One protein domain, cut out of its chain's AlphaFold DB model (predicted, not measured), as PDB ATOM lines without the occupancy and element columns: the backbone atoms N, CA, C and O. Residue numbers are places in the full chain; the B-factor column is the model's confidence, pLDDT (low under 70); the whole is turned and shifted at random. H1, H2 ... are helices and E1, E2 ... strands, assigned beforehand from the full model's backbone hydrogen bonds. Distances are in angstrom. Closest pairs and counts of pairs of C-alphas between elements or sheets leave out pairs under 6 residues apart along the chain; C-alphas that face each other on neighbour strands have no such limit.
ATOM      1  N   ASN A   2     113.971  26.799 127.532       63.00
ATOM      2  CA  ASN A   2     113.713  26.409 126.131       63.00
ATOM      3  C   ASN A   2     114.830  26.730 125.117       63.00
ATOM      4  O   ASN A   2     115.060  25.942 124.209       63.00
ATOM      5  N   ARG A   3     115.574  27.835 125.285       72.75
ATOM      6  CA  ARG A   3     116.710  28.176 124.398       72.75
ATOM      7  C   ARG A   3     117.841  27.142 124.445       72.75
ATOM      8  O   ARG A   3     118.498  26.924 123.438       72.75
ATOM      9  N   ILE A   4     118.053  26.497 125.595       76.69
ATOM     10  CA  ILE A   4     119.115  25.492 125.772       76.69
ATOM     11  C   ILE A   4     118.790  24.238 124.956       76.69
ATOM     12  O   ILE A   4     119.688  23.663 124.353       76.69
ATOM     13  N   ALA A   5     117.510  23.864 124.872       75.94
ATOM     14  CA  ALA A   5     117.065  22.666 124.163       75.94
ATOM     15  C   ALA A   5     117.408  22.679 122.666       75.94
ATOM     16  O   ALA A   5     117.656  21.625 122.093       75.94
ATOM     17  N   LEU A   6     117.477  23.861 122.047       76.94
ATOM     18  CA  LEU A   6     117.845  24.021 120.637       76.94
ATOM     19  C   LEU A   6     119.308  23.667 120.349       76.94
ATOM     20  O   LEU A   6     119.621  23.142 119.285       76.94
ATOM     21  N   VAL A   7     120.202  23.972 121.290       77.56
ATOM     22  CA  VAL A   7     121.649  23.766 121.123       77.56
ATOM     23  C   VAL A   7     122.082  22.432 121.733       77.56
ATOM     24  O   VAL A   7     122.947  21.747 121.193       77.56
ATOM     25  N   ALA A   8     121.455  22.045 122.844       76.88
ATOM     26  CA  ALA A   8     121.776  20.854 123.616       76.88
ATOM     27  C   ALA A   8     120.485  20.135 124.068       76.88
ATOM     28  O   ALA A   8     120.065  20.277 125.221       76.88
ATOM     29  N   PRO A   9     119.852  19.347 123.176       76.06
ATOM     30  CA  PRO A   9     118.569  18.688 123.444       76.06
ATOM     31  C   PRO A   9     118.643  17.596 124.520       76.06
ATOM     32  O   PRO A   9     117.616  17.243 125.080       76.06
ATOM     33  N   HIS A  10     119.842  17.098 124.842       77.62
ATOM     34  CA  HIS A  10     120.079  16.078 125.877       77.62
ATOM     35  C   HIS A  10     120.840  16.624 127.098       77.62
ATOM     36  O   HIS A  10     121.432  15.866 127.868       77.62
ATOM     37  N   ALA A  11     120.891  17.949 127.270       83.81
ATOM     38  CA  ALA A  11     121.539  18.540 128.434       83.81
ATOM     39  C   ALA A  11     120.768  18.229 129.726       83.81
ATOM     40  O   ALA A  11     119.542  18.118 129.742       83.81
ATOM     41  N   SER A  12     121.501  18.162 130.838       86.94
ATOM     42  CA  SER A  12     120.909  18.138 132.176       86.94
ATOM     43  C   SER A  12     121.212  19.444 132.904       86.94
ATOM     44  O   SER A  12     122.337  19.942 132.874       86.94
ATOM     45  N   ILE A  13     120.196  20.010 133.549       87.06
ATOM     46  CA  ILE A  13     120.289  21.221 134.361       87.06
ATOM     47  C   ILE A  13     120.240  20.788 135.822       87.06
ATOM     48  O   ILE A  13     119.232  20.256 136.283       87.06
ATOM     49  N   ASN A  14     121.327  21.017 136.555       90.94
ATOM     50  CA  ASN A  14     121.379  20.772 137.995       90.94
ATOM     51  C   ASN A  14     121.113  22.090 138.730       90.94
ATOM     52  O   ASN A  14     121.822  23.072 138.504       90.94
ATOM     53  N   ILE A  15     120.114  22.117 139.612       91.31
ATOM     54  CA  ILE A  15     119.834  23.264 140.479       91.31
ATOM     55  C   ILE A  15     120.544  23.035 141.813       91.31
ATOM     56  O   ILE A  15     120.299  22.035 142.491       91.31
ATOM     57  N   ILE A  16     121.438  23.956 142.181       94.06
ATOM     58  CA  ILE A  16     122.261  23.875 143.394       94.06
ATOM     59  C   ILE A  16     121.789  24.925 144.405       94.06
ATOM     60  O   ILE A  16     121.659  26.100 144.062       94.06
ATOM     61  N   ARG A  17     121.554  24.511 145.655       94.31
ATOM     62  CA  ARG A  17     121.278  25.386 146.809       94.31
ATOM     63  C   ARG A  17     122.080  24.887 148.002       94.31
ATOM     64  O   ARG A  17     122.198  23.679 148.185       94.31
ATOM     65  N   ASP A  18     122.675  25.799 148.765       96.06
ATOM     66  CA  ASP A  18     123.504  25.466 149.935       96.06
ATOM     67  C   ASP A  18     124.563  24.388 149.635       96.06
ATOM     68  O   ASP A  18     124.758  23.438 150.391       96.06
ATOM     69  N   TYR A  19     125.225  24.522 148.478       94.75
ATOM     70  CA  TYR A  19     126.245  23.593 147.968       94.75
ATOM     71  C   TYR A  19     125.759  22.153 147.711       94.75
ATOM     72  O   TYR A  19     126.572  21.249 147.524       94.75
ATOM     73  N   ARG A  20     124.443  21.917 147.657       92.94
ATOM     74  CA  ARG A  20     123.838  20.612 147.360       92.94
ATOM     75  C   ARG A  20     122.987  20.679 146.096       92.94
ATOM     76  O   ARG A  20     122.308  21.672 145.848       92.94
ATOM     77  N   VAL A  21     123.011  19.606 145.303       93.75
ATOM     78  CA  VAL A  21     122.103  19.448 144.156       93.75
ATOM     79  C   VAL A  21     120.719  19.134 144.707       93.75
ATOM     80  O   VAL A  21     120.499  18.056 145.255       93.75
ATOM     81  N   VAL A  22     119.806  20.093 144.595       95.69
ATOM     82  CA  VAL A  22     118.427  19.950 145.080       95.69
ATOM     83  C   VAL A  22     117.484  19.443 143.993       95.69
ATOM     84  O   VAL A  22     116.445  18.877 144.309       95.69
ATOM     85  N   GLU A  23     117.846  19.617 142.720       93.88
ATOM     86  CA  GLU A  23     117.027  19.193 141.586       93.88
ATOM     87  C   GLU A  23     117.898  18.920 140.356       93.88
ATOM     88  O   GLU A  23     118.903  19.600 140.127       93.88
ATOM     89  N   LYS A  24     117.493  17.939 139.546       90.44
ATOM     90  CA  LYS A  24     118.098  17.639 138.247       90.44
ATOM     91  C   LYS A  24     117.000  17.562 137.195       90.44
ATOM     92  O   LYS A  24     116.174  16.656 137.220       90.44
ATOM     93  N   LEU A  25     117.017  18.513 136.269       87.19
ATOM     94  CA  LEU A  25     116.058  18.629 135.181       87.19
ATOM     95  C   LEU A  25     116.696  18.163 133.876       87.19
ATOM     96  O   LEU A  25     117.778  18.615 133.504       87.19
ATOM     97  N   GLU A  26     116.013  17.272 133.170       83.69
ATOM     98  CA  GLU A  26     116.367  16.927 131.799       83.69
ATOM     99  C   GLU A  26     115.792  17.983 130.855       83.69
ATOM    100  O   GLU A  26     114.614  18.347 130.943       83.69
ATOM    101  N   VAL A  27     116.627  18.503 129.961       83.38
ATOM    102  CA  VAL A  27     116.169  19.432 128.935       83.38
ATOM    103  C   VAL A  27     115.333  18.657 127.922       83.38
ATOM    104  O   VAL A  27     115.753  17.624 127.420       83.38
ATOM    105  N   LYS A  28     114.138  19.165 127.618       80.44
ATOM    106  CA  LYS A  28     113.284  18.639 126.553       80.44
ATOM    107  C   LYS A  28     112.983  19.747 125.564       80.44
ATOM    108  O   LYS A  28     112.716  20.884 125.959       80.44
ATOM    109  N   LEU A  29     113.036  19.410 124.283       83.25
ATOM    110  CA  LEU A  29     112.634  20.325 123.230       83.25
ATOM    111  C   LEU A  29     111.099  20.448 123.249       83.25
ATOM    112  O   LEU A  29     110.415  19.421 123.240       83.25
ATOM    113  N   PRO A  30     110.534  21.665 123.337       87.38
ATOM    114  CA  PRO A  30     109.086  21.838 123.296       87.38
ATOM    115  C   PRO A  30     108.556  21.539 121.887       87.38
ATOM    116  O   PRO A  30     109.279  21.703 120.914       87.38
ATOM    117  N   SER A  31     107.282  21.164 121.754       89.25
ATOM    118  CA  SER A  31     106.652  20.923 120.442       89.25
ATOM    119  C   SER A  31     106.541  22.184 119.574       89.25
ATOM    120  O   SER A  31     106.463  22.094 118.348       89.25
ATOM    121  N   VAL A  32     106.534  23.359 120.207       91.31
ATOM    122  CA  VAL A  32     106.433  24.667 119.557       91.31
ATOM    123  C   VAL A  32     107.503  25.599 120.114       91.31
ATOM    124  O   VAL A  32     107.731  25.656 121.325       91.31
ATOM    125  N   ILE A  33     108.146  26.349 119.221       89.81
ATOM    126  CA  ILE A  33     109.195  27.319 119.534       89.81
ATOM    127  C   ILE A  33     108.762  28.686 119.015       89.81
ATOM    128  O   ILE A  33     108.488  28.837 117.827       89.81
ATOM    129  N   GLU A  34     108.729  29.685 119.896       91.19
ATOM    130  CA  GLU A  34     108.277  31.042 119.572       91.19
ATOM    131  C   GLU A  34     109.330  32.079 119.969       91.19
ATOM    132  O   GLU A  34     109.848  32.050 121.085       91.19
ATOM    133  N   GLY A  35     109.682  32.973 119.042       86.94
ATOM    134  CA  GLY A  35     110.550  34.130 119.288       86.94
ATOM    135  C   GLY A  35     112.027  33.826 119.574       86.94
ATOM    136  O   GLY A  35     112.769  34.739 119.922       86.94
ATOM    137  N   ILE A  36     112.472  32.570 119.448       86.31
ATOM    138  CA  ILE A  36     113.868  32.177 119.727       86.31
ATOM    139  C   ILE A  36     114.714  32.086 118.451       86.31
ATOM    140  O   ILE A  36     115.883  32.455 118.464       86.31
ATOM    141  N   VAL A  37     114.132  31.571 117.368       87.88
ATOM    142  CA  VAL A  37     114.820  31.270 116.101       87.88
ATOM    143  C   VAL A  37     114.221  32.147 115.007       87.88
ATOM    144  O   VAL A  37     113.010  32.358 115.007       87.88
ATOM    145  N   LYS A  38     115.025  32.667 114.079       90.56
ATOM    146  CA  LYS A  38     114.523  33.393 112.898       90.56
ATOM    147  C   LYS A  38     114.289  32.437 111.729       90.56
ATOM    148  O   LYS A  38     114.847  31.346 111.696       90.56
ATOM    149  N   CYS A  39     113.432  32.820 110.787       92.69
ATOM    150  CA  CYS A  39     113.247  32.029 109.573       92.69
ATOM    151  C   CYS A  39     114.349  32.372 108.565       92.69
ATOM    152  O   CYS A  39     114.561  33.547 108.287       92.69
ATOM    153  N   VAL A  40     115.006  31.373 107.982       92.81
ATOM    154  CA  VAL A  40     116.020  31.547 106.931       92.81
ATOM    155  C   VAL A  40     115.411  31.989 105.607       92.81
ATOM    156  O   VAL A  40     116.124  32.486 104.745       92.81
ATOM    157  N   ASN A  41     114.094  31.826 105.434       92.56
ATOM    158  CA  ASN A  41     113.399  32.337 104.263       92.56
ATOM    159  C   ASN A  41     113.296  33.875 104.360       92.56
ATOM    160  O   ASN A  41     112.507  34.371 105.171       92.56
ATOM    161  N   PRO A  42     114.032  34.646 103.537       90.50
ATOM    162  CA  PRO A  42     114.106  36.100 103.673       90.50
ATOM    163  C   PRO A  42     112.763  36.796 103.426       90.50
ATOM    164  O   PRO A  42     112.533  37.865 103.977       90.50
ATOM    165  N   VAL A  43     111.856  36.183 102.655       93.62
ATOM    166  CA  VAL A  43     110.517  36.734 102.373       93.62
ATOM    167  C   VAL A  43     109.444  36.261 103.360       93.62
ATOM    168  O   VAL A  43     108.256  36.493 103.152       93.62
ATOM    169  N   CYS A  44     109.826  35.561 104.432       95.31
ATOM    170  CA  CYS A  44     108.879  35.146 105.461       95.31
ATOM    171  C   CYS A  44     108.317  36.360 106.213       95.31
ATOM    172  O   CYS A  44     109.072  37.220 106.662       95.31
ATOM    173  N   ILE A  45     107.002  36.374 106.449       94.81
ATOM    174  CA  ILE A  45     106.313  37.444 107.187       94.81
ATOM    175  C   ILE A  45     106.896  37.663 108.593       94.81
ATOM    176  O   ILE A  45     106.966  38.794 109.059       94.81
ATOM    177  N   SER A  46     107.426  36.615 109.237       94.31
ATOM    178  CA  SER A  46     108.074  36.730 110.554       94.31
ATOM    179  C   SER A  46     109.406  37.490 110.552       94.31
ATOM    180  O   SER A  46     109.979  37.685 111.619       94.31
ATOM    181  N   ASN A  47     109.946  37.823 109.377       93.00
ATOM    182  CA  ASN A  47     111.173  38.606 109.213       93.00
ATOM    183  C   ASN A  47     110.891  40.058 108.781       93.00
ATOM    184  O   ASN A  47     111.836  40.806 108.546       93.00
ATOM    185  N   SER A  48     109.619  40.437 108.637       92.38
ATOM    186  CA  SER A  48     109.188  41.791 108.269       92.38
ATOM    187  C   SER A  48     108.931  42.669 109.503       92.38
ATOM    188  O   SER A  48     109.024  42.183 110.629       92.38
ATOM    189  N   ASP A  49     108.569  43.939 109.298       90.31
ATOM    190  CA  ASP A  49     108.207  44.895 110.364       90.31
ATOM    191  C   ASP A  49     106.818  44.643 110.996       90.31
ATOM    192  O   ASP A  49     106.274  45.488 111.709       90.31
ATOM    193  N   GLU A  50     106.229  43.473 110.754       91.31
ATOM    194  CA  GLU A  50     104.993  43.053 111.404       91.31
ATOM    195  C   GLU A  50     105.227  42.767 112.899       91.31
ATOM    196  O   GLU A  50     106.230  42.146 113.266       91.31
ATOM    197  N   PRO A  51     104.293  43.135 113.794       90.94
ATOM    198  CA  PRO A  51     104.415  42.923 115.237       90.94
ATOM    199  C   PRO A  51     104.121  41.461 115.634       90.94
ATOM    200  O   PRO A  51     103.323  41.192 116.533       90.94
ATOM    201  N   ILE A  52     104.752  40.501 114.955       92.62
ATOM    202  CA  ILE A  52     104.592  39.061 115.177       92.62
ATOM    203  C   ILE A  52     105.925  38.415 115.556       92.62
ATOM    204  O   ILE A  52     106.985  38.754 115.038       92.62
ATOM    205  N   SER A  53     105.882  37.423 116.444       91.81
ATOM    206  CA  SER A  53     107.048  36.591 116.735       91.81
ATOM    207  C   SER A  53     107.153  35.437 115.743       91.81
ATOM    208  O   SER A  53     106.147  34.849 115.329       91.81
ATOM    209  N   SER A  54     108.382  35.044 115.417       93.06
ATOM    210  CA  SER A  54     108.631  33.797 114.702       93.06
ATOM    211  C   SER A  54     108.055  32.606 115.474       93.06
ATOM    212  O   SER A  54     108.091  32.576 116.705       93.06
ATOM    213  N   LYS A  55     107.497  31.630 114.756       94.75
ATOM    214  CA  LYS A  55     106.867  30.442 115.337       94.75
ATOM    215  C   LYS A  55     107.227  29.212 114.518       94.75
ATOM    216  O   LYS A  55     107.088  29.222 113.293       94.75
ATOM    217  N   PHE A  56     107.675  28.168 115.201       94.81
ATOM    218  CA  PHE A  56     108.118  26.917 114.599       94.81
ATOM    219  C   PHE A  56     107.515  25.715 115.305       94.81
ATOM    220  O   PHE A  56     107.413  25.692 116.531       94.81
ATOM    221  N   TYR A  57     107.171  24.706 114.516       95.06
ATOM    222  CA  TYR A  57     106.845  23.373 114.998       95.06
ATOM    223  C   TYR A  57     108.090  22.501 114.962       95.06
ATOM    224  O   TYR A  57     108.853  22.540 113.993       95.06
ATOM    225  N   VAL A  58     108.290  21.722 116.018       92.25
ATOM    226  CA  VAL A  58     109.332  20.700 116.064       92.25
ATOM    227  C   VAL A  58     108.781  19.439 115.415       92.25
ATOM    228  O   VAL A  58     107.955  18.749 116.006       92.25
ATOM    229  N   GLU A  59     109.240  19.151 114.200       93.06
ATOM    230  CA  GLU A  59     108.896  17.917 113.479       93.06
ATOM    231  C   GLU A  59     109.790  16.756 113.942       93.06
ATOM    232  O   GLU A  59     109.349  15.614 114.039       93.06
ATOM    233  N   SER A  60     111.048  17.053 114.278       89.50
ATOM    234  CA  SER A  60     111.998  16.096 114.846       89.50
ATOM    235  C   SER A  60     112.973  16.807 115.785       89.50
ATOM    236  O   SER A  60     113.411  17.925 115.506       89.50
ATOM    237  N   ALA A  61     113.303  16.170 116.910       83.06
ATOM    238  CA  ALA A  61     114.268  16.689 117.882       83.06
ATOM    239  C   ALA A  61     115.704  16.201 117.618       83.06
ATOM    240  O   ALA A  61     116.651  16.915 117.945       83.06
ATOM    241  N   ASP A  62     115.859  15.017 117.016       83.00
ATOM    242  CA  ASP A  62     117.152  14.445 116.635       83.00
ATOM    243  C   ASP A  62     116.997  13.547 115.385       83.00
ATOM    244  O   ASP A  62     116.435  12.455 115.491       83.00
ATOM    245  N   PRO A  63     117.420  14.004 114.188       86.50
ATOM    246  CA  PRO A  63     118.017  15.314 113.910       86.50
ATOM    247  C   PRO A  63     117.009  16.458 114.111       86.50
ATOM    248  O   PRO A  63     115.807  16.271 113.916       86.50
ATOM    249  N   LEU A  64     117.485  17.647 114.505       87.94
ATOM    250  CA  LEU A  64     116.621  18.816 114.718       87.94
ATOM    251  C   LEU A  64     116.029  19.293 113.387       87.94
ATOM    252  O   LEU A  64     116.764  19.759 112.515       87.94
ATOM    253  N   VAL A  65     114.702  19.227 113.280       91.94
ATOM    254  CA  VAL A  65     113.928  19.692 112.128       91.94
ATOM    255  C   VAL A  65     112.815  20.609 112.619       91.94
ATOM    256  O   VAL A  65     111.931  20.196 113.376       91.94
ATOM    257  N   LEU A  66     112.861  21.864 112.175       93.31
ATOM    258  CA  LEU A  66     111.886  22.893 112.520       93.31
ATOM    259  C   LEU A  66     111.090  23.309 111.290       93.31
ATOM    260  O   LEU A  66     111.667  23.681 110.272       93.31
ATOM    261  N   LYS A  67     109.765  23.341 111.404       95.56
ATOM    262  CA  LYS A  67     108.874  23.824 110.348       95.56
ATOM    263  C   LYS A  67     108.298  25.183 110.712       95.56
ATOM    264  O   LYS A  67     107.673  25.335 111.762       95.56
ATOM    265  N   CYS A  68     108.494  26.178 109.851       96.12
ATOM    266  CA  CYS A  68     107.933  27.508 110.057       96.12
ATOM    267  C   CYS A  68     106.402  27.460 110.017       96.12
ATOM    268  O   CYS A  68     105.820  26.941 109.065       96.12
ATOM    269  N   HIS A  69     105.751  28.057 111.016       96.69
ATOM    270  CA  HIS A  69     104.295  28.181 111.049       96.69
ATOM    271  C   HIS A  69     103.751  29.036 109.894       96.69
ATOM    272  O   HIS A  69     102.659  28.771 109.409       96.69
ATOM    273  N   TYR A  70     104.512  30.038 109.443       96.06
ATOM    274  CA  TYR A  70     104.029  31.020 108.473       96.06
ATOM    275  C   TYR A  70     104.273  30.608 107.019       96.06
ATOM    276  O   TYR A  70     103.333  30.493 106.242       96.06
ATOM    277  N   CYS A  71     105.533  30.385 106.631       96.00
ATOM    278  CA  CYS A  71     105.882  30.068 105.242       96.00
ATOM    279  C   CYS A  71     106.009  28.562 104.968       96.00
ATOM    280  O   CYS A  71     106.246  28.169 103.830       96.00
ATOM    281  N   GLY A  72     105.912  27.717 106.001       95.50
ATOM    282  CA  GLY A  72     106.057  26.265 105.879       95.50
ATOM    283  C   GLY A  72     107.485  25.768 105.629       95.50
ATOM    284  O   GLY A  72     107.676  24.559 105.541       95.50
ATOM    285  N   TYR A  73     108.475  26.663 105.531       95.38
ATOM    286  CA  TYR A  73     109.868  26.295 105.277       95.38
ATOM    287  C   TYR A  73     110.421  25.394 106.390       95.38
ATOM    288  O   TYR A  73     110.184  25.650 107.576       95.38
ATOM    289  N   ILE A  74     111.158  24.356 105.993       95.00
ATOM    290  CA  ILE A  74     111.786  23.385 106.890       95.00
ATOM    291  C   ILE A  74     113.251  23.772 107.073       95.00
ATOM    292  O   ILE A  74     113.971  23.936 106.097       95.00
ATOM    293  N   GLN A  75     113.669  23.933 108.324       92.06
ATOM    294  CA  GLN A  75     115.025  24.312 108.705       92.06
ATOM    295  C   GLN A  75     115.666  23.179 109.488       92.06
ATOM    296  O   GLN A  75     115.059  22.643 110.424       92.06
ATOM    297  N   GLU A  76     116.899  22.853 109.131       91.19
ATOM    298  CA  GLU A  76     117.688  21.845 109.825       91.19
ATOM    299  C   GLU A  76     118.584  22.489 110.886       91.19
ATOM    300  O   GLU A  76     118.740  23.710 110.965       91.19
ATOM    301  N   LYS A  77     119.218  21.660 111.716       85.31
ATOM    302  CA  LYS A  77     120.103  22.113 112.798       85.31
ATOM    303  C   LYS A  77     121.121  23.176 112.358       85.31
ATOM    304  O   LYS A  77     121.314  24.151 113.078       85.31
ATOM    305  N   ASN A  78     121.755  23.010 111.198       84.44
ATOM    306  CA  ASN A  78     122.765  23.955 110.709       84.44
ATOM    307  C   ASN A  78     122.174  25.332 110.376       84.44
ATOM    308  O   ASN A  78     122.795  26.349 110.680       84.44
ATOM    309  N   ASP A  79     120.959  25.368 109.826       83.44
ATOM    310  CA  ASP A  79     120.240  26.610 109.521       83.44
ATOM    311  C   ASP A  79     119.827  27.355 110.796       83.44
ATOM    312  O   ASP A  79     119.791  28.583 110.836       83.44
ATOM    313  N   VAL A  80     119.513  26.606 111.858       81.25
ATOM    314  CA  VAL A  80     119.166  27.170 113.168       81.25
ATOM    315  C   VAL A  80     120.402  27.751 113.858       81.25
ATOM    316  O   VAL A  80     120.326  28.829 114.444       81.25
ATOM    317  N   LEU A  81     121.540  27.053 113.786       79.00
ATOM    318  CA  LEU A  81     122.784  27.466 114.443       79.00
ATOM    319  C   LEU A  81     123.435  28.694 113.798       79.00
ATOM    320  O   LEU A  81     124.128  29.426 114.494       79.00
ATOM    321  N   SER A  82     123.214  28.946 112.507       74.88
ATOM    322  CA  SER A  82     123.761  30.127 111.823       74.88
ATOM    323  C   SER A  82     123.096  31.449 112.229       74.88
ATOM    324  O   SER A  82     123.640  32.514 111.946       74.88
ATOM    325  N   HIS A  83     121.943  31.391 112.904       65.44
ATOM    326  CA  HIS A  83     121.134  32.555 113.283       65.44
ATOM    327  C   HIS A  83     120.978  32.744 114.804       65.44
ATOM    328  O   HIS A  83     120.176  33.583 115.230       65.44
TER     329      HIS A  83
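What this domain is: This is residues 2 to 83 of the 84 residues of the protein "Aspartate carbamoyltransferase regulatory subunit" of Candidatus Bathyarchaeota archaeon (UniProt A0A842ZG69). A small twisted sheet of four strands, E3 to E6, makes a head, and a two-strand hairpin, E1 and E2, reaches away from it as an arm along the longest axis. Two short helices, H1 and H2, graze the head's sheet, and a long loop, residues 35 to 54, bulges from the head away from the arm. The printed part has 82 residues, with two named helices and six named strands in the order H1 E1 E2 E3 E4 E5 E6 H2; the class is mixed, helices and strands. The head's sheet has the order E3 - E4 - E5 - E6, all antiparallel. The whole is loose, with a radius of gyration of the C-alphas of 15.2 A, and elongated, spanning 50 by 28 by 21 A.

How they stand to each other: E3, residues 32 to 34, E4, residues 55 to 61, E5, residues 64 to 68, and E6, residues 74 to 76, form a meander, each strand the antiparallel neighbour of the one before. The sheet is only just strongly twisted, with C-alphas up to 4.1 A off its best plane. In the hairpin of E3 and E4, at 140 degrees, N 33 and O 56 are 2.9 A apart, within hydrogen-bond range. In that of E4 and E5, at 153 degrees, N 57 and O 67 are 2.9 A apart; in that of E5 and E6, at 152 degrees, N 75 and O 66 are 2.8 A apart. H2, residues 77 to 81, only grazes the sheet with residues 77 to 80; its closest C-alphas to E5 are those of Lys 77 and Leu 64, 5.2 A apart. H1, residues 2 to 7, only grazes the sheet too. H1 and H2 are close but not clearly touching, with the C-alphas of Val 7 and Leu 81 closest at 7.7 A. E1, residues 12 to 17, and E2, residues 20 to 26, form an antiparallel hairpin at 156 degrees, with N 13 and O 25 2.8 A apart. E1 and E2 are apart from E4, E5, E6 and H2, and also from E3. In H2 every O i to N i+4 pair is within hydrogen-bond range; in H1 0 of 2 are, beside 2 of 3 O i to N i+3 pairs.

Where its parts are: E4 measures 15.8 A from C-alpha 55 at (106.867, 30.442, 115.337) to C-alpha 61, and E5 13.1 A. E3 measures 6.6 A and E6 6.8 A. E1 measures 16.3 A, and E2 17.7 A from C-alpha 20 at (123.838, 20.612, 147.360). H1 measures 9.7 A from C-alpha 2 at (113.713, 26.409, 126.131), and H2 6.2 A.

The domain as a whole: The two C-alphas farthest apart, those of Asp 18 and Val 43, are 50.6 A apart. The printed part has no cut. The link from E3 to E4, 20 residues, is long; the others are tight. Mean pLDDT of the printed part is 88.4; residues 2 and 83 are under 70.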